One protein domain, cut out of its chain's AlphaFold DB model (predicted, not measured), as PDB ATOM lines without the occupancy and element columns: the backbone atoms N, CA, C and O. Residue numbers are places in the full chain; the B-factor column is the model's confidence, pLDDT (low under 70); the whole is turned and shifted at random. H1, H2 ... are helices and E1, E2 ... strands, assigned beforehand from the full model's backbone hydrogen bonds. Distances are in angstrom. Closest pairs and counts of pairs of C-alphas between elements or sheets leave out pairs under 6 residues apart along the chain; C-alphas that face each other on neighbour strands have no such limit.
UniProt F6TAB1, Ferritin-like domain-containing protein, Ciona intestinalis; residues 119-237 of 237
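This is residues 119 to 237 of the 237 residues of the protein "Ferritin-like domain-containing protein" of Ciona intestinalis (UniProt F6TAB1). Three helices, H1, H4 and H6, make a small up-and-down bundle, with H6 touching both of the others and the short H5 packed on H6 near its beginning. Away from H4, H5 and H6, a two-stranded hairpin, E1 and E2, makes the far end of the longest axis, and H2 crosses H1. The printed part has 119 residues with six named helices and two named strands, in the order H1 E1 E2 H2 H3 H4 H5 H6; the sheet, E1 - E2, is antiparallel and the class is mostly helix. The whole is compact, with a radius of gyration of the C-alphas of 15.0 A and spans of 43 by 34 by 26 A.

H1, residues 119 to 132, touches H6, residues 217 to 236, the hub; their closest C-alphas, those of Leu 124 and Ala 222, are 5.5 A apart, and they run the same way at a shallow tilt of 32 degrees, only just short of steep. H4, residues 192 to 206, touches H6, the closest C-alphas being those of Phe 199 and Gln 230, 4.9 A apart, and runs opposite ways to it at a shallow tilt of 26 degrees. H1 and H4 are close but not clearly touching, with the C-alphas of Met 130 and Leu 198 closest at 7.2 A. H1, H4 and H6 form an up and down bundle, each running against the one before it in the chain. E1, residues 142 to 147, and E2, residues 150 to 155, form an antiparallel hairpin at 150 degrees; N 145 and O 152 are 2.9 A apart, within hydrogen-bond range, as are N 147 and O 150 at 3.0 A. Residues 161 to 162 pair antiparallel with residues 153 to 154 of E2. H2, residues 167 to 174, touches H1 at residues 125 to 129 alone, about perpendicular at 83 degrees, with the C-alphas of His 125 and Ala 172 closest at 6.8 A. H3, residues 178 to 182, is near H4, and close but not clearly touching H1. H5, residues 209 to 212, touches H6 at residues 219 to 223 alone, with the C-alphas of Ile 211 and Gly 219 closest at 4.9 A. Every O i to N i+4 pair is within hydrogen-bond range in H1, H2, H3 and H6, and 10 of 11 are in H4; H5 is too short for such a pair.

H1 begins at C-alpha 119, (240.091, 258.883, 185.116), and is 20.2 A from first to last C-alpha. E1 is 15.7 A and E2 16.5 A long, H4 is 21.8 A. H6 is 29.1 A, ending at C-alpha 236, (259.685, 242.818, 171.661).

The C-alphas farthest apart, those of Glu 148 and Tyr 215, are 45.9 A apart. The printed part has no cut, and the link from E2 to H2 is long. The mean pLDDT of the printed part is 70.3; residues 131 to 147, 149 to 152, 154 to 193 and 213 to 214 are under 70.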
ATOM      1  N   ASN A 119     239.045 259.865 184.872       86.81
ATOM      2  CA  ASN A 119     240.091 258.883 185.116       86.81
ATOM      3  C   ASN A 119     240.345 258.027 183.862       86.81
ATOM      4  O   ASN A 119     241.454 258.034 183.333       86.81
ATOM      5  N   VAL A 120     239.308 257.399 183.295       88.19
ATOM      6  CA  VAL A 120     239.430 256.616 182.049       88.19
ATOM      7  C   VAL A 120     239.916 257.479 180.882       88.19
ATOM      8  O   VAL A 120     240.753 257.035 180.100       88.19
ATOM      9  N   MET A 121     239.455 258.730 180.777       85.94
ATOM     10  CA  MET A 121     239.959 259.663 179.762       85.94
ATOM     11  C   MET A 121     241.462 259.927 179.920       85.94
ATOM     12  O   MET A 121     242.178 259.926 178.925       85.94
ATOM     13  N   THR A 122     241.955 260.090 181.152       84.00
ATOM     14  CA  THR A 122     243.398 260.210 181.437       84.00
ATOM     15  C   THR A 122     244.163 258.941 181.048       84.00
ATOM     16  O   THR A 122     245.277 259.020 180.536       84.00
ATOM     17  N   ILE A 123     243.574 257.760 181.231       85.00
ATOM     18  CA  ILE A 123     244.198 256.488 180.837       85.00
ATOM     19  C   ILE A 123     244.283 256.363 179.314       85.00
ATOM     20  O   ILE A 123     245.367 256.125 178.793       85.00
ATOM     21  N   LEU A 124     243.178 256.581 178.592       84.00
ATOM     22  CA  LEU A 124     243.149 256.596 177.119       84.00
ATOM     23  C   LEU A 124     244.173 257.578 176.545       84.00
ATOM     24  O   LEU A 124     244.833 257.323 175.538       84.00
ATOM     25  N   HIS A 125     244.319 258.704 177.226       79.69
ATOM     26  CA  HIS A 125     245.298 259.717 176.906       79.69
ATOM     27  C   HIS A 125     246.745 259.231 177.072       79.69
ATOM     28  O   HIS A 125     247.558 259.376 176.159       79.69
ATOM     29  N   ASN A 126     247.060 258.597 178.202       76.75
ATOM     30  CA  ASN A 126     248.372 257.995 178.439       76.75
ATOM     31  C   ASN A 126     248.674 256.873 177.438       76.75
ATOM     32  O   ASN A 126     249.788 256.799 176.932       76.75
ATOM     33  N   VAL A 127     247.681 256.052 177.092       78.81
ATOM     34  CA  VAL A 127     247.790 255.012 176.057       78.81
ATOM     35  C   VAL A 127     248.207 255.612 174.713       78.81
ATOM     36  O   VAL A 127     249.118 255.095 174.067       78.81
ATOM     37  N   ALA A 128     247.598 256.729 174.302       75.75
ATOM     38  CA  ALA A 128     247.969 257.410 173.062       75.75
ATOM     39  C   ALA A 128     249.426 257.914 173.086       75.75
ATOM     40  O   ALA A 128     250.134 257.803 172.085       75.75
ATOM     41  N   LEU A 129     249.892 258.424 174.233       72.56
ATOM     42  CA  LEU A 129     251.286 258.844 174.422       72.56
ATOM     43  C   LEU A 129     252.265 257.668 174.425       72.56
ATOM     44  O   LEU A 129     253.327 257.758 173.814       72.56
ATOM     45  N   MET A 130     251.911 256.558 175.078       72.06
ATOM     46  CA  MET A 130     252.700 255.323 175.063       72.06
ATOM     47  C   MET A 130     252.876 254.816 173.634       72.06
ATOM     48  O   MET A 130     253.993 254.504 173.230       72.06
ATOM     49  N   TRP A 131     251.795 254.810 172.848       68.94
ATOM     50  CA  TRP A 131     251.842 254.409 171.444       68.94
ATOM     51  C   TRP A 131     252.772 255.301 170.615       68.94
ATOM     52  O   TRP A 131     253.531 254.809 169.784       68.94
ATOM     53  N   ALA A 132     252.760 256.613 170.871       64.94
ATOM     54  CA  ALA A 132     253.640 257.563 170.193       64.94
ATOM     55  C   ALA A 132     255.135 257.354 170.509       64.94
ATOM     56  O   ALA A 132     255.979 257.791 169.729       64.94
ATOM     57  N   ARG A 133     255.473 256.696 171.629       62.09
ATOM     58  CA  ARG A 133     256.859 256.397 172.026       62.09
ATOM     59  C   ARG A 133     257.375 255.044 171.526       62.09
ATOM     60  O   ARG A 133     258.545 254.754 171.745       62.09
ATOM     61  N   LEU A 134     256.557 254.219 170.863       61.59
ATOM     62  CA  LEU A 134     256.987 252.886 170.431       61.59
ATOM     63  C   LEU A 134     258.118 252.970 169.379       61.59
ATOM     64  O   LEU A 134     257.912 253.563 168.310       61.59
ATOM     65  N   PRO A 135     259.302 252.365 169.633       49.06
ATOM     66  CA  PRO A 135     260.406 252.388 168.684       49.06
ATOM     67  C   PRO A 135     260.005 251.691 167.383       49.06
ATOM     68  O   PRO A 135     259.630 250.518 167.358       49.06
ATOM     69  N   GLY A 136     260.094 252.432 166.278       54.72
ATOM     70  CA  GLY A 136     259.826 251.906 164.944       54.72
ATOM     71  C   GLY A 136     258.386 252.041 164.459       54.72
ATOM     72  O   GLY A 136     258.028 251.273 163.573       54.72
ATOM     73  N   ASP A 137     257.617 253.022 164.962       50.22
ATOM     74  CA  ASP A 137     256.199 253.283 164.644       50.22
ATOM     75  C   ASP A 137     255.718 252.722 163.300       50.22
ATOM     76  O   ASP A 137     254.717 252.064 163.354       50.22
ATOM     77  N   ALA A 138     256.348 252.902 162.126       48.19
ATOM     78  CA  ALA A 138     255.915 252.428 160.781       48.19
ATOM     79  C   ALA A 138     254.413 252.549 160.363       48.19
ATOM     80  O   ALA A 138     254.104 252.431 159.181       48.19
ATOM     81  N   GLY A 139     253.496 252.875 161.262       51.38
ATOM     82  CA  GLY A 139     252.095 252.488 161.301       51.38
ATOM     83  C   GLY A 139     251.330 253.491 162.157       51.38
ATOM     84  O   GLY A 139     250.593 253.154 163.073       51.38
ATOM     85  N   GLY A 140     251.537 254.757 161.829       56.78
ATOM     86  CA  GLY A 140     250.867 255.910 162.384       56.78
ATOM     87  C   GLY A 140     250.779 256.952 161.282       56.78
ATOM     88  O   GLY A 140     251.715 257.138 160.501       56.78
ATOM     89  N   ARG A 141     249.631 257.632 161.169       64.12
ATOM     90  CA  ARG A 141     249.475 258.712 160.184       64.12
ATOM     91  C   ARG A 141     250.479 259.840 160.438       64.12
ATOM     92  O   ARG A 141     250.899 260.485 159.482       64.12
ATOM     93  N   TRP A 142     250.876 260.060 161.688       63.19
ATOM     94  CA  TRP A 142     251.780 261.130 162.092       63.19
ATOM     95  C   TRP A 142     253.138 260.574 162.516       63.19
ATOM     96  O   TRP A 142     253.192 259.624 163.285       63.19
ATOM     97  N   LYS A 143     254.220 261.189 162.036       66.19
ATOM     98  CA  LYS A 143     255.604 260.881 162.421       66.19
ATOM     99  C   LYS A 143     256.208 262.066 163.153       66.19
ATOM    100  O   LYS A 143     256.052 263.191 162.677       66.19
ATOM    101  N   SER A 144     256.907 261.820 164.255       66.06
ATOM    102  CA  SER A 144     257.754 262.818 164.907       66.06
ATOM    103  C   SER A 144     259.198 262.708 164.415       66.06
ATOM    104  O   SER A 144     259.681 261.626 164.084       66.06
ATOM    105  N   PHE A 145     259.885 263.842 164.328       65.94
ATOM    106  CA  PHE A 145     261.320 263.906 164.076       65.94
ATOM    107  C   PHE A 145     261.915 265.097 164.815       65.94
ATOM    108  O   PHE A 145     261.331 266.180 164.857       65.94
ATOM    109  N   GLU A 146     263.093 264.889 165.388       68.06
ATOM    110  CA  GLU A 146     263.851 265.944 166.046       68.06
ATOM    111  C   GLU A 146     264.630 266.752 165.008       68.06
ATOM    112  O   GLU A 146     265.365 266.208 164.182       68.06
ATOM    113  N   THR A 147     264.466 268.071 165.020       68.69
ATOM    114  CA  THR A 147     265.256 268.994 164.197       68.69
ATOM    115  C   THR A 147     265.592 270.221 165.029       68.69
ATOM    116  O   THR A 147     264.697 270.910 165.508       68.69
ATOM    117  N   GLU A 148     266.886 270.489 165.220       74.44
ATOM    118  CA  GLU A 148     267.378 271.661 165.967       74.44
ATOM    119  C   GLU A 148     266.782 271.797 167.389       74.44
ATOM    120  O   GLU A 148     266.498 272.900 167.858       74.44
ATOM    121  N   GLY A 149     266.569 270.670 168.083       69.25
ATOM    122  CA  GLY A 149     266.004 270.642 169.441       69.25
ATOM    123  C   GLY A 149     264.501 270.930 169.508       69.25
ATOM    124  O   GLY A 149     263.995 271.316 170.562       69.25
ATOM    125  N   LYS A 150     263.794 270.799 168.381       65.69
ATOM    126  CA  LYS A 150     262.336 270.877 168.298       65.69
ATOM    127  C   LYS A 150     261.785 269.603 167.669       65.69
ATOM    128  O   LYS A 150     262.174 269.239 166.557       65.69
ATOM    129  N   THR A 151     260.794 269.014 168.328       67.31
ATOM    130  CA  THR A 151     259.990 267.927 167.774       67.31
ATOM    131  C   THR A 151     259.052 268.482 166.703       67.31
ATOM    132  O   THR A 151     258.158 269.285 166.979       67.31
ATOM    133  N   LEU A 152     259.259 268.071 165.456       68.56
ATOM    134  CA  LEU A 152     258.370 268.364 164.338       68.56
ATOM    135  C   LEU A 152     257.501 267.148 164.042       68.56
ATOM    136  O   LEU A 152     257.945 266.011 164.169       68.56
ATOM    137  N   TYR A 153     256.269 267.400 163.607       70.31
ATOM    138  CA  TYR A 153     255.320 266.350 163.264       70.31
ATOM    139  C   TYR A 153     254.944 266.439 161.781       70.31
ATOM    140  O   TYR A 153     254.541 267.504 161.303       70.31
ATOM    141  N   ALA A 154     255.034 265.325 161.055       67.69
ATOM    142  CA  ALA A 154     254.591 265.221 159.663       67.69
ATOM    143  C   ALA A 154     253.430 264.242 159.523       67.69
ATOM    144  O   ALA A 154     253.457 263.142 160.071       67.69
ATOM    145  N   ASP A 155     252.429 264.633 158.737       69.75
ATOM    146  CA  ASP A 155     251.379 263.730 158.275       69.75
ATOM    147  C   ASP A 155     251.876 262.975 157.039       69.75
ATOM    148  O   ASP A 155     252.170 263.561 155.992       69.75
ATOM    149  N   THR A 156     251.935 261.656 157.161       64.38
ATOM    150  CA  THR A 156     252.430 260.729 156.139       64.38
ATOM    151  C   THR A 156     251.607 260.807 154.846       64.38
ATOM    152  O   THR A 156     252.130 260.515 153.770       64.38
ATOM    153  N   LEU A 157     250.341 261.252 154.914       63.00
ATOM    154  CA  LEU A 157     249.469 261.418 153.746       63.00
ATOM    155  C   LEU A 157     249.622 262.778 153.055       63.00
ATOM    156  O   LEU A 157     249.554 262.846 151.829       63.00
ATOM    157  N   SER A 158     249.806 263.862 153.814       66.00
ATOM    158  CA  SER A 158     249.835 265.224 153.259       66.00
ATOM    159  C   SER A 158     251.243 265.786 153.040       66.00
ATOM    160  O   SER A 158     251.374 266.801 152.362       66.00
ATOM    161  N   ARG A 159     252.300 265.134 153.562       56.47
ATOM    162  CA  ARG A 159     253.712 265.589 153.517       56.47
ATOM    163  C   ARG A 159     253.925 267.020 154.039       56.47
ATOM    164  O   ARG A 159     254.957 267.632 153.769       56.47
ATOM    165  N   LEU A 160     252.952 267.565 154.767       57.66
ATOM    166  CA  LEU A 160     253.028 268.888 155.368       57.66
ATOM    167  C   LEU A 160     253.642 268.758 156.761       57.66
ATOM    168  O   LEU A 160     253.135 268.024 157.611       57.66
ATOM    169  N   ASN A 161     254.724 269.499 156.987       58.47
ATOM    170  CA  ASN A 161     255.355 269.605 158.295       58.47
ATOM    171  C   ASN A 161     254.561 270.610 159.133       58.47
ATOM    172  O   ASN A 161     254.481 271.790 158.787       58.47
ATOM    173  N   ALA A 162     253.979 270.152 160.238       61.34
ATOM    174  CA  ALA A 162     253.370 271.024 161.227       61.34
ATOM    175  C   ALA A 162     254.352 271.206 162.387       61.34
ATOM    176  O   ALA A 162     254.775 270.235 163.012       61.34
ATOM    177  N   SER A 163     254.654 272.458 162.735       58.31
ATOM    178  CA  SER A 163     255.520 272.802 163.876       58.31
ATOM    179  C   SER A 163     254.974 272.360 165.234       58.31
ATOM    180  O   SER A 163     255.637 272.524 166.248       58.31
ATOM    181  N   SER A 164     253.735 271.877 165.272       61.38
ATOM    182  CA  SER A 164     253.026 271.629 166.515       61.38
ATOM    183  C   SER A 164     252.125 270.389 166.465       61.38
ATOM    184  O   SER A 164     251.408 270.147 167.416       61.38
ATOM    185  N   GLY A 165     252.158 269.583 165.394       64.94
ATOM    186  CA  GLY A 165     251.393 268.329 165.322       64.94
ATOM    187  C   GLY A 165     249.869 268.474 165.468       64.94
ATOM    188  O   GLY A 165     249.323 269.586 165.474       64.94
ATOM    189  N   PRO A 166     249.137 267.349 165.526       64.56
ATOM    190  CA  PRO A 166     247.691 267.363 165.699       64.56
ATOM    191  C   PRO A 166     247.283 267.817 167.113       64.56
ATOM    192  O   PRO A 166     248.003 267.625 168.090       64.56
ATOM    193  N   VAL A 167     246.088 268.414 167.232       66.94
ATOM    194  CA  VAL A 167     245.572 269.007 168.489       66.94
ATOM    195  C   VAL A 167     245.598 268.022 169.658       66.94
ATOM    196  O   VAL A 167     245.917 268.425 170.774       66.94
ATOM    197  N   TRP A 168     245.257 266.757 169.406       62.78
ATOM    198  CA  TRP A 168     245.235 265.719 170.437       62.78
ATOM    199  C   TRP A 168     246.633 265.470 171.014       62.78
ATOM    200  O   TRP A 168     246.765 265.394 172.227       62.78
ATOM    201  N   LEU A 169     247.673 265.465 170.174       62.84
ATOM    202  CA  LEU A 169     249.055 265.230 170.590       62.84
ATOM    203  C   LEU A 169     249.616 266.418 171.377       62.84
ATOM    204  O   LEU A 169     250.219 266.233 172.421       62.84
ATOM    205  N   ARG A 170     249.290 267.655 170.975       64.44
ATOM    206  CA  ARG A 170     249.632 268.855 171.770       64.44
ATOM    207  C   ARG A 170     248.980 268.873 173.136       64.44
ATOM    208  O   ARG A 170     249.598 269.259 174.122       64.44
ATOM    209  N   ARG A 171     247.693 268.516 173.179       61.03
ATOM    210  CA  ARG A 171     246.992 268.348 174.454       61.03
ATOM    211  C   ARG A 171     247.670 267.261 175.272       61.03
ATOM    212  O   ARG A 171     247.693 267.376 176.492       61.03
ATOM    213  N   ALA A 172     248.260 266.278 174.599       57.91
ATOM    214  CA  ALA A 172     248.962 265.203 175.243       57.91
ATOM    215  C   ALA A 172     250.274 265.554 175.891       57.91
ATOM    216  O   ALA A 172     250.408 265.291 177.080       57.91
ATOM    217  N   ASP A 173     251.123 266.286 175.194       59.12
ATOM    218  CA  ASP A 173     252.348 266.815 175.782       59.12
ATOM    219  C   ASP A 173     252.058 267.822 176.916       59.12
ATOM    220  O   ASP A 173     252.849 267.982 177.841       59.12
ATOM    221  N   SER A 174     250.907 268.512 176.875       56.22
ATOM    222  CA  SER A 174     250.516 269.480 177.917       56.22
ATOM    223  C   SER A 174     249.950 268.851 179.195       56.22
ATOM    224  O   SER A 174     249.909 269.505 180.240       56.22
ATOM    225  N   LEU A 175     249.482 267.606 179.118       53.41
ATOM    226  CA  LEU A 175     249.017 266.846 180.271       53.41
ATOM    227  C   LEU A 175     250.226 266.087 180.811       53.41
ATOM    228  O   LEU A 175     250.779 265.267 180.090       53.41
ATOM    229  N   ARG A 176     250.642 266.368 182.060       51.16
ATOM    230  CA  ARG A 176     251.731 265.631 182.727       51.16
ATOM    231  C   ARG A 176     251.477 264.142 182.544       51.16
ATOM    232  O   ARG A 176     250.504 263.624 183.095       51.16
ATOM    233  N   SER A 177     252.301 263.490 181.736       56.00
ATOM    234  CA  SER A 177     252.086 262.087 181.447       56.00
ATOM    235  C   SER A 177     252.505 261.286 182.675       56.00
ATOM    236  O   SER A 177     253.435 261.673 183.388       56.00
ATOM    237  N   ILE A 178     251.851 260.150 182.930       55.47
ATOM    238  CA  ILE A 178     252.367 259.192 183.926       55.47
ATOM    239  C   ILE A 178     253.818 258.812 183.576       55.47
ATOM    240  O   ILE A 178     254.646 258.602 184.460       55.47
ATOM    241  N   LEU A 179     254.156 258.847 182.282       52.94
ATOM    242  CA  LEU A 179     255.510 258.631 181.788       52.94
ATOM    243  C   LEU A 179     256.508 259.659 182.344       52.94
ATOM    244  O   LEU A 179     257.655 259.295 182.565       52.94
ATOM    245  N   ASP A 180     256.108 260.901 182.631       52.31
ATOM    246  CA  ASP A 180     256.992 261.936 183.197       52.31
ATOM    247  C   ASP A 180     257.165 261.794 184.716       52.31
ATOM    248  O   ASP A 180     258.178 262.211 185.268       52.31
ATOM    249  N   THR A 181     256.188 261.200 185.411       48.91
ATOM    250  CA  THR A 181     256.299 260.922 186.853       48.91
ATOM    251  C   THR A 181     257.145 259.696 187.171       48.91
ATOM    252  O   THR A 181     257.707 259.640 188.259       48.91
ATOM    253  N   VAL A 182     257.255 258.740 186.246       45.34
ATOM    254  CA  VAL A 182     258.005 257.493 186.473       45.34
ATOM    255  C   VAL A 182     259.380 257.510 185.784       45.34
ATOM    256  O   VAL A 182     260.317 256.889 186.271       45.34
ATOM    257  N   SER A 183     259.571 258.320 184.731       44.56
ATOM    258  CA  SER A 183     260.882 258.505 184.070       44.56
ATOM    259  C   SER A 183     261.912 259.317 184.868       44.56
ATOM    260  O   SER A 183     263.041 259.482 184.405       44.56
ATOM    261  N   ALA A 184     261.570 259.811 186.063       43.09
ATOM    262  CA  ALA A 184     262.505 260.566 186.896       43.09
ATOM    263  C   ALA A 184     263.643 259.703 187.484       43.09
ATOM    264  O   ALA A 184     264.689 260.267 187.801       43.09
ATOM    265  N   ASP A 185     263.477 258.375 187.574       40.06
ATOM    266  CA  ASP A 185     264.455 257.489 188.232       40.06
ATOM    267  C   ASP A 185     265.246 256.553 187.290       40.06
ATOM    268  O   ASP A 185     266.294 256.055 187.692       40.06
ATOM    269  N   GLU A 186     264.843 256.348 186.026       41.56
ATOM    270  CA  GLU A 186     265.478 255.334 185.148       41.56
ATOM    271  C   GLU A 186     265.838 255.828 183.734       41.56
ATOM    272  O   GLU A 186     265.912 255.062 182.775       41.56
ATOM    273  N   ALA A 187     266.140 257.116 183.578       35.56
ATOM    274  CA  ALA A 187     266.663 257.656 182.322       35.56
ATOM    275  C   ALA A 187     268.152 257.304 182.117       35.56
ATOM    276  O   ALA A 187     269.009 258.188 182.175       35.56
ATOM    277  N   GLN A 188     268.471 256.022 181.902       39.44
ATOM    278  CA  GLN A 188     269.731 255.554 181.303       39.44
ATOM    279  C   GLN A 188     269.714 254.028 181.105       39.44
ATOM    280  O   GLN A 188     270.194 253.312 181.977       39.44
ATOM    281  N   THR A 189     269.188 253.511 179.982       35.88
ATOM    282  CA  THR A 189     269.733 252.348 179.227       35.88
ATOM    283  C   THR A 189     268.864 251.967 178.016       35.88
ATOM    284  O   THR A 189     267.666 252.197 178.004       35.88
ATOM    285  N   GLU A 190     269.530 251.416 176.995       43.78
ATOM    286  CA  GLU A 190     269.088 251.045 175.637       43.78
ATOM    287  C   GLU A 190     267.715 250.338 175.510       43.78
ATOM    288  O   GLU A 190     267.339 249.568 176.394       43.78
ATOM    289  N   ASP A 191     267.057 250.548 174.350       49.69
ATOM    290  CA  ASP A 191     265.791 250.020 173.756       49.69
ATOM    291  C   ASP A 191     265.068 248.814 174.413       49.69
ATOM    292  O   ASP A 191     263.850 248.682 174.297       49.69
ATOM    293  N   SER A 192     265.770 247.898 175.088       46.84
ATOM    294  CA  SER A 192     265.166 246.767 175.812       46.84
ATOM    295  C   SER A 192     264.485 247.162 177.131       46.84
ATOM    296  O   SER A 192     263.568 246.465 177.577       46.84
ATOM    297  N   ASN A 193     264.896 248.276 177.750       59.34
ATOM    298  CA  ASN A 193     264.273 248.761 178.985       59.34
ATOM    299  C   ASN A 193     262.919 249.439 178.733       59.34
ATOM    300  O   ASN A 193     262.015 249.312 179.561       59.34
ATOM    301  N   ASP A 194     262.720 250.024 177.551       72.50
ATOM    302  CA  ASP A 194     261.482 250.728 177.210       72.50
ATOM    303  C   ASP A 194     260.285 249.774 177.060       72.50
ATOM    304  O   ASP A 194     259.195 250.058 177.558       72.50
ATOM    305  N   TRP A 195     260.467 248.595 176.451       78.38
ATOM    306  CA  TRP A 195     259.379 247.616 176.306       78.38
ATOM    307  C   TRP A 195     258.971 246.971 177.633       78.38
ATOM    308  O   TRP A 195     257.779 246.786 177.879       78.38
ATOM    309  N   ARG A 196     259.930 246.685 178.523       82.00
ATOM    310  CA  ARG A 196     259.631 246.213 179.888       82.00
ATOM    311  C   ARG A 196     258.836 247.245 180.669       82.00
ATOM    312  O   ARG A 196     257.837 246.899 181.299       82.00
ATOM    313  N   TYR A 197     259.251 248.501 180.578       78.62
ATOM    314  CA  TYR A 197     258.573 249.616 181.214       78.62
ATOM    315  C   TYR A 197     257.137 249.797 180.689       78.62
ATOM    316  O   TYR A 197     256.188 249.901 181.472       78.62
ATOM    317  N   LEU A 198     256.945 249.756 179.367       80.19
ATOM    318  CA  LEU A 198     255.620 249.820 178.743       80.19
ATOM    319  C   LEU A 198     254.729 248.651 179.172       80.19
ATOM    320  O   LEU A 198     253.548 248.855 179.457       80.19
ATOM    321  N   PHE A 199     255.287 247.441 179.249       86.38
ATOM    322  CA  PHE A 199     254.574 246.258 179.721       86.38
ATOM    323  C   PHE A 199     254.106 246.416 181.173       86.38
ATOM    324  O   PHE A 199     252.942 246.140 181.475       86.38
ATOM    325  N   GLN A 200     254.986 246.874 182.069       86.25
ATOM    326  CA  GLN A 200     254.661 247.098 183.481       86.25
ATOM    327  C   GLN A 200     253.599 248.186 183.637       86.25
ATOM    328  O   GLN A 200     252.554 247.930 184.230       86.25
ATOM    329  N   THR A 201     253.791 249.336 182.986       84.25
ATOM    330  CA  THR A 201     252.827 250.446 182.999       84.25
ATOM    331  C   THR A 201     251.450 249.994 182.501       84.25
ATOM    332  O   THR A 201     250.428 250.294 183.114       84.25
ATOM    333  N   ALA A 202     251.396 249.240 181.395       87.94
ATOM    334  CA  ALA A 202     250.132 248.725 180.876       87.94
ATOM    335  C   ALA A 202     249.461 247.747 181.852       87.94
ATOM    336  O   ALA A 202     248.239 247.758 181.984       87.94
ATOM    337  N   THR A 203     250.254 246.926 182.548       90.12
ATOM    338  CA  THR A 203     249.762 245.976 183.555       90.12
ATOM    339  C   THR A 203     249.144 246.707 184.745       90.12
ATOM    340  O   THR A 203     248.014 246.403 185.112       90.12
ATOM    341  N   GLU A 204     249.817 247.726 185.279       88.62
ATOM    342  CA  GLU A 204     249.302 248.546 186.385       88.62
ATOM    343  C   GLU A 204     248.003 249.276 186.006       88.62
ATOM    344  O   GLU A 204     247.045 249.317 186.775       88.62
ATOM    345  N   LEU A 205     247.925 249.820 184.786       88.62
ATOM    346  CA  LEU A 205     246.718 250.494 184.303       88.62
ATOM    347  C   LEU A 205     245.539 249.532 184.088       88.62
ATOM    348  O   LEU A 205     244.390 249.942 184.250       88.62
ATOM    349  N   LEU A 206     245.805 248.268 183.743       89.69
ATOM    350  CA  LEU A 206     244.776 247.231 183.609       89.69
ATOM    351  C   LEU A 206     244.174 246.816 184.957       89.69
ATOM    352  O   LEU A 206     243.032 246.366 184.980       89.69
ATOM    353  N   GLU A 207     244.902 246.988 186.063       88.81
ATOM    354  CA  GLU A 207     244.396 246.736 187.421       88.81
ATOM    355  C   GLU A 207     243.451 247.841 187.919       88.81
ATOM    356  O   GLU A 207     242.775 247.673 188.938       88.81
ATOM    357  N   ASN A 208     243.362 248.971 187.207       87.12
ATOM    358  CA  ASN A 208     242.431 250.038 187.552       87.12
ATOM    359  C   ASN A 208     240.984 249.505 187.520       87.12
ATOM    360  O   ASN A 208     240.567 248.994 186.483       87.12
ATOM    361  N   PRO A 209     240.180 249.662 188.588       85.88
ATOM    362  CA  PRO A 209     238.827 249.103 188.640       85.88
ATOM    363  C   PRO A 209     237.912 249.552 187.493       85.88
ATOM    364  O   PRO A 209     237.087 248.778 187.023       85.88
ATOM    365  N   GLU A 210     238.086 250.779 186.987       84.25
ATOM    366  CA  GLU A 210     237.297 251.300 185.859       84.25
ATOM    367  C   GLU A 210     237.692 250.697 184.495       84.25
ATOM    368  O   GLU A 210     237.018 250.939 183.489       84.25
ATOM    369  N   ILE A 211     238.782 249.925 184.464       85.81
ATOM    370  CA  ILE A 211     239.349 249.240 183.295       85.81
ATOM    371  C   ILE A 211     239.271 247.717 183.450       85.81
ATOM    372  O   ILE A 211     239.061 247.016 182.463       85.81
ATOM    373  N   ALA A 212     239.448 247.191 184.662       78.31
ATOM    374  CA  ALA A 212     239.358 245.766 184.959       78.31
ATOM    375  C   ALA A 212     237.912 245.272 184.818       78.31
ATOM    376  O   ALA A 212     237.651 244.308 184.097       78.31
ATOM    377  N   ASP A 213     236.972 246.002 185.423       69.38
ATOM    378  CA  ASP A 213     235.544 245.703 185.394       69.38
ATOM    379  C   ASP A 213     234.862 246.605 184.365       69.38
ATOM    380  O   ASP A 213     234.184 247.585 184.677       69.38
ATOM    381  N   VAL A 214     235.132 246.317 183.096       67.94
ATOM    382  CA  VAL A 214     234.704 247.122 181.954       67.94
ATOM    383  C   VAL A 214     233.176 247.247 181.881       67.94
ATOM    384  O   VAL A 214     232.525 246.447 181.220       67.94
ATOM    385  N   TYR A 215     232.606 248.282 182.502       80.00
ATOM    386  CA  TYR A 215     231.179 248.616 182.387       80.00
ATOM    387  C   TYR A 215     230.902 249.777 181.437       80.00
ATOM    388  O   TYR A 215     229.761 249.987 181.041       80.00
ATOM    389  N   THR A 216     231.919 250.545 181.054       88.06
ATOM    390  CA  THR A 216     231.773 251.691 180.145       88.06
ATOM    391  C   THR A 216     232.400 251.394 178.787       88.06
ATOM    392  O   THR A 216     233.374 250.649 178.704       88.06
ATOM    393  N   ILE A 217     231.885 252.016 177.722       89.69
ATOM    394  CA  ILE A 217     232.462 251.889 176.372       89.69
ATOM    395  C   ILE A 217     233.903 252.428 176.348       89.69
ATOM    396  O   ILE A 217     234.800 251.801 175.790       89.69
ATOM    397  N   GLY A 218     234.170 253.551 177.023       89.19
ATOM    398  CA  GLY A 218     235.530 254.090 177.129       89.19
ATOM    399  C   GLY A 218     236.492 253.169 177.884       89.19
ATOM    400  O   GLY A 218     237.617 252.965 177.431       89.19
ATOM    401  N   GLY A 219     236.051 252.577 178.999       90.44
ATOM    402  CA  GLY A 219     236.847 251.605 179.757       90.44
ATOM    403  C   GLY A 219     237.143 250.348 178.940       90.44
ATOM    404  O   GLY A 219     238.246 249.815 179.008       90.44
ATOM    405  N   PHE A 220     236.198 249.934 178.091       91.50
ATOM    406  CA  PHE A 220     236.359 248.791 177.194       91.50
ATOM    407  C   PHE A 220     237.472 249.019 176.188       91.50
ATOM    408  O   PHE A 220     238.388 248.201 176.072       91.50
ATOM    409  N   TYR A 221     237.432 250.159 175.506       90.94
ATOM    410  CA  TYR A 221     238.463 250.504 174.542       90.94
ATOM    411  C   TYR A 221     239.822 250.730 175.204       90.94
ATOM    412  O   TYR A 221     240.835 250.274 174.675       90.94
ATOM    413  N   ALA A 222     239.858 251.339 176.390       90.88
ATOM    414  CA  ALA A 222     241.088 251.474 177.163       90.88
ATOM    415  C   ALA A 222     241.686 250.104 177.526       90.88
ATOM    416  O   ALA A 222     242.874 249.881 177.297       90.88
ATOM    417  N   HIS A 223     240.866 249.161 178.004       91.25
ATOM    418  CA  HIS A 223     241.292 247.790 178.288       91.25
ATOM    419  C   HIS A 223     241.861 247.112 177.033       91.25
ATOM    420  O   HIS A 223     242.960 246.559 177.066       91.25
ATOM    421  N   ALA A 224     241.141 247.184 175.908       90.75
ATOM    422  CA  ALA A 224     241.567 246.589 174.643       90.75
ATOM    423  C   ALA A 224     242.925 247.137 174.168       90.75
ATOM    424  O   ALA A 224     243.812 246.367 173.793       90.75
ATOM    425  N   MET A 225     243.110 248.460 174.225       89.75
ATOM    426  CA  MET A 225     244.357 249.115 173.822       89.75
ATOM    427  C   MET A 225     245.522 248.772 174.756       89.75
ATOM    428  O   MET A 225     246.617 248.479 174.281       89.75
ATOM    429  N   LEU A 226     245.298 248.750 176.073       90.00
ATOM    430  CA  LEU A 226     246.324 248.363 177.043       90.00
ATOM    431  C   LEU A 226     246.766 246.910 176.847       90.00
ATOM    432  O   LEU A 226     247.961 246.626 176.871       90.00
ATOM    433  N   ARG A 227     245.829 245.994 176.571       90.56
ATOM    434  CA  ARG A 227     246.152 244.600 176.233       90.56
ATOM    435  C   ARG A 227     246.951 244.476 174.937       90.56
ATOM    436  O   ARG A 227     247.848 243.637 174.863       90.56
ATOM    437  N   LEU A 228     246.658 245.303 173.933       88.88
ATOM    438  CA  LEU A 228     247.444 245.367 172.698       88.88
ATOM    439  C   LEU A 228     248.878 245.840 172.962       88.88
ATOM    440  O   LEU A 228     249.813 245.181 172.515       88.88
ATOM    441  N   ILE A 229     249.056 246.917 173.735       85.94
ATOM    442  CA  ILE A 229     250.384 247.410 174.138       85.94
ATOM    443  C   ILE A 229     251.143 246.333 174.917       85.94
ATOM    444  O   ILE A 229     252.304 246.062 174.625       85.94
ATOM    445  N   GLN A 230     250.480 245.683 175.876       87.56
ATOM    446  CA  GLN A 230     251.061 244.616 176.685       87.56
ATOM    447  C   GLN A 230     251.543 243.439 175.813       87.56
ATOM    448  O   GLN A 230     252.632 242.906 176.032       87.56
ATOM    449  N   ALA A 231     250.762 243.045 174.803       87.44
ATOM    450  CA  ALA A 231     251.149 241.985 173.878       87.44
ATOM    451  C   ALA A 231     252.303 242.388 172.954       87.44
ATOM    452  O   ALA A 231     253.218 241.589 172.774       87.44
ATOM    453  N   GLU A 232     252.286 243.603 172.404       83.44
ATOM    454  CA  GLU A 232     253.384 244.093 171.562       83.44
ATOM    455  C   GLU A 232     254.687 244.166 172.363       83.44
ATOM    456  O   GLU A 232     255.708 243.634 171.933       83.44
ATOM    457  N   ALA A 233     254.634 244.709 173.581       83.12
ATOM    458  CA  ALA A 233     255.781 244.745 174.476       83.12
ATOM    459  C   ALA A 233     256.325 243.343 174.785       83.12
ATOM    460  O   ALA A 233     257.533 243.132 174.731       83.12
ATOM    461  N   CYS A 234     255.454 242.354 175.021       85.12
ATOM    462  CA  CYS A 234     255.863 240.955 175.190       85.12
ATOM    463  C   CYS A 234     256.609 240.368 173.993       85.12
ATOM    464  O   CYS A 234     257.508 239.561 174.187       85.12
ATOM    465  N   VAL A 235     256.213 240.716 172.767       83.50
ATOM    466  CA  VAL A 235     256.854 240.198 171.548       83.50
ATOM    467  C   VAL A 235     258.237 240.822 171.330       83.50
ATOM    468  O   VAL A 235     259.080 240.222 170.664       83.50
ATOM    469  N   LYS A 236     258.460 242.030 171.856       79.44
ATOM    470  CA  LYS A 236     259.685 242.818 171.661       79.44
ATOM    471  C   LYS A 236     260.729 242.642 172.769       79.44
ATOM    472  O   LYS A 236     261.882 242.996 172.535       79.44
ATOM    473  N   MET A 237     260.327 242.133 173.937       78.56
ATOM    474  CA  MET A 237     261.214 241.729 175.043       78.56
ATOM    475  C   MET A 237     261.962 240.429 174.744       78.56
ATOM    476  O   MET A 237     263.119 240.326 175.213       78.56
TER     477      MET A 237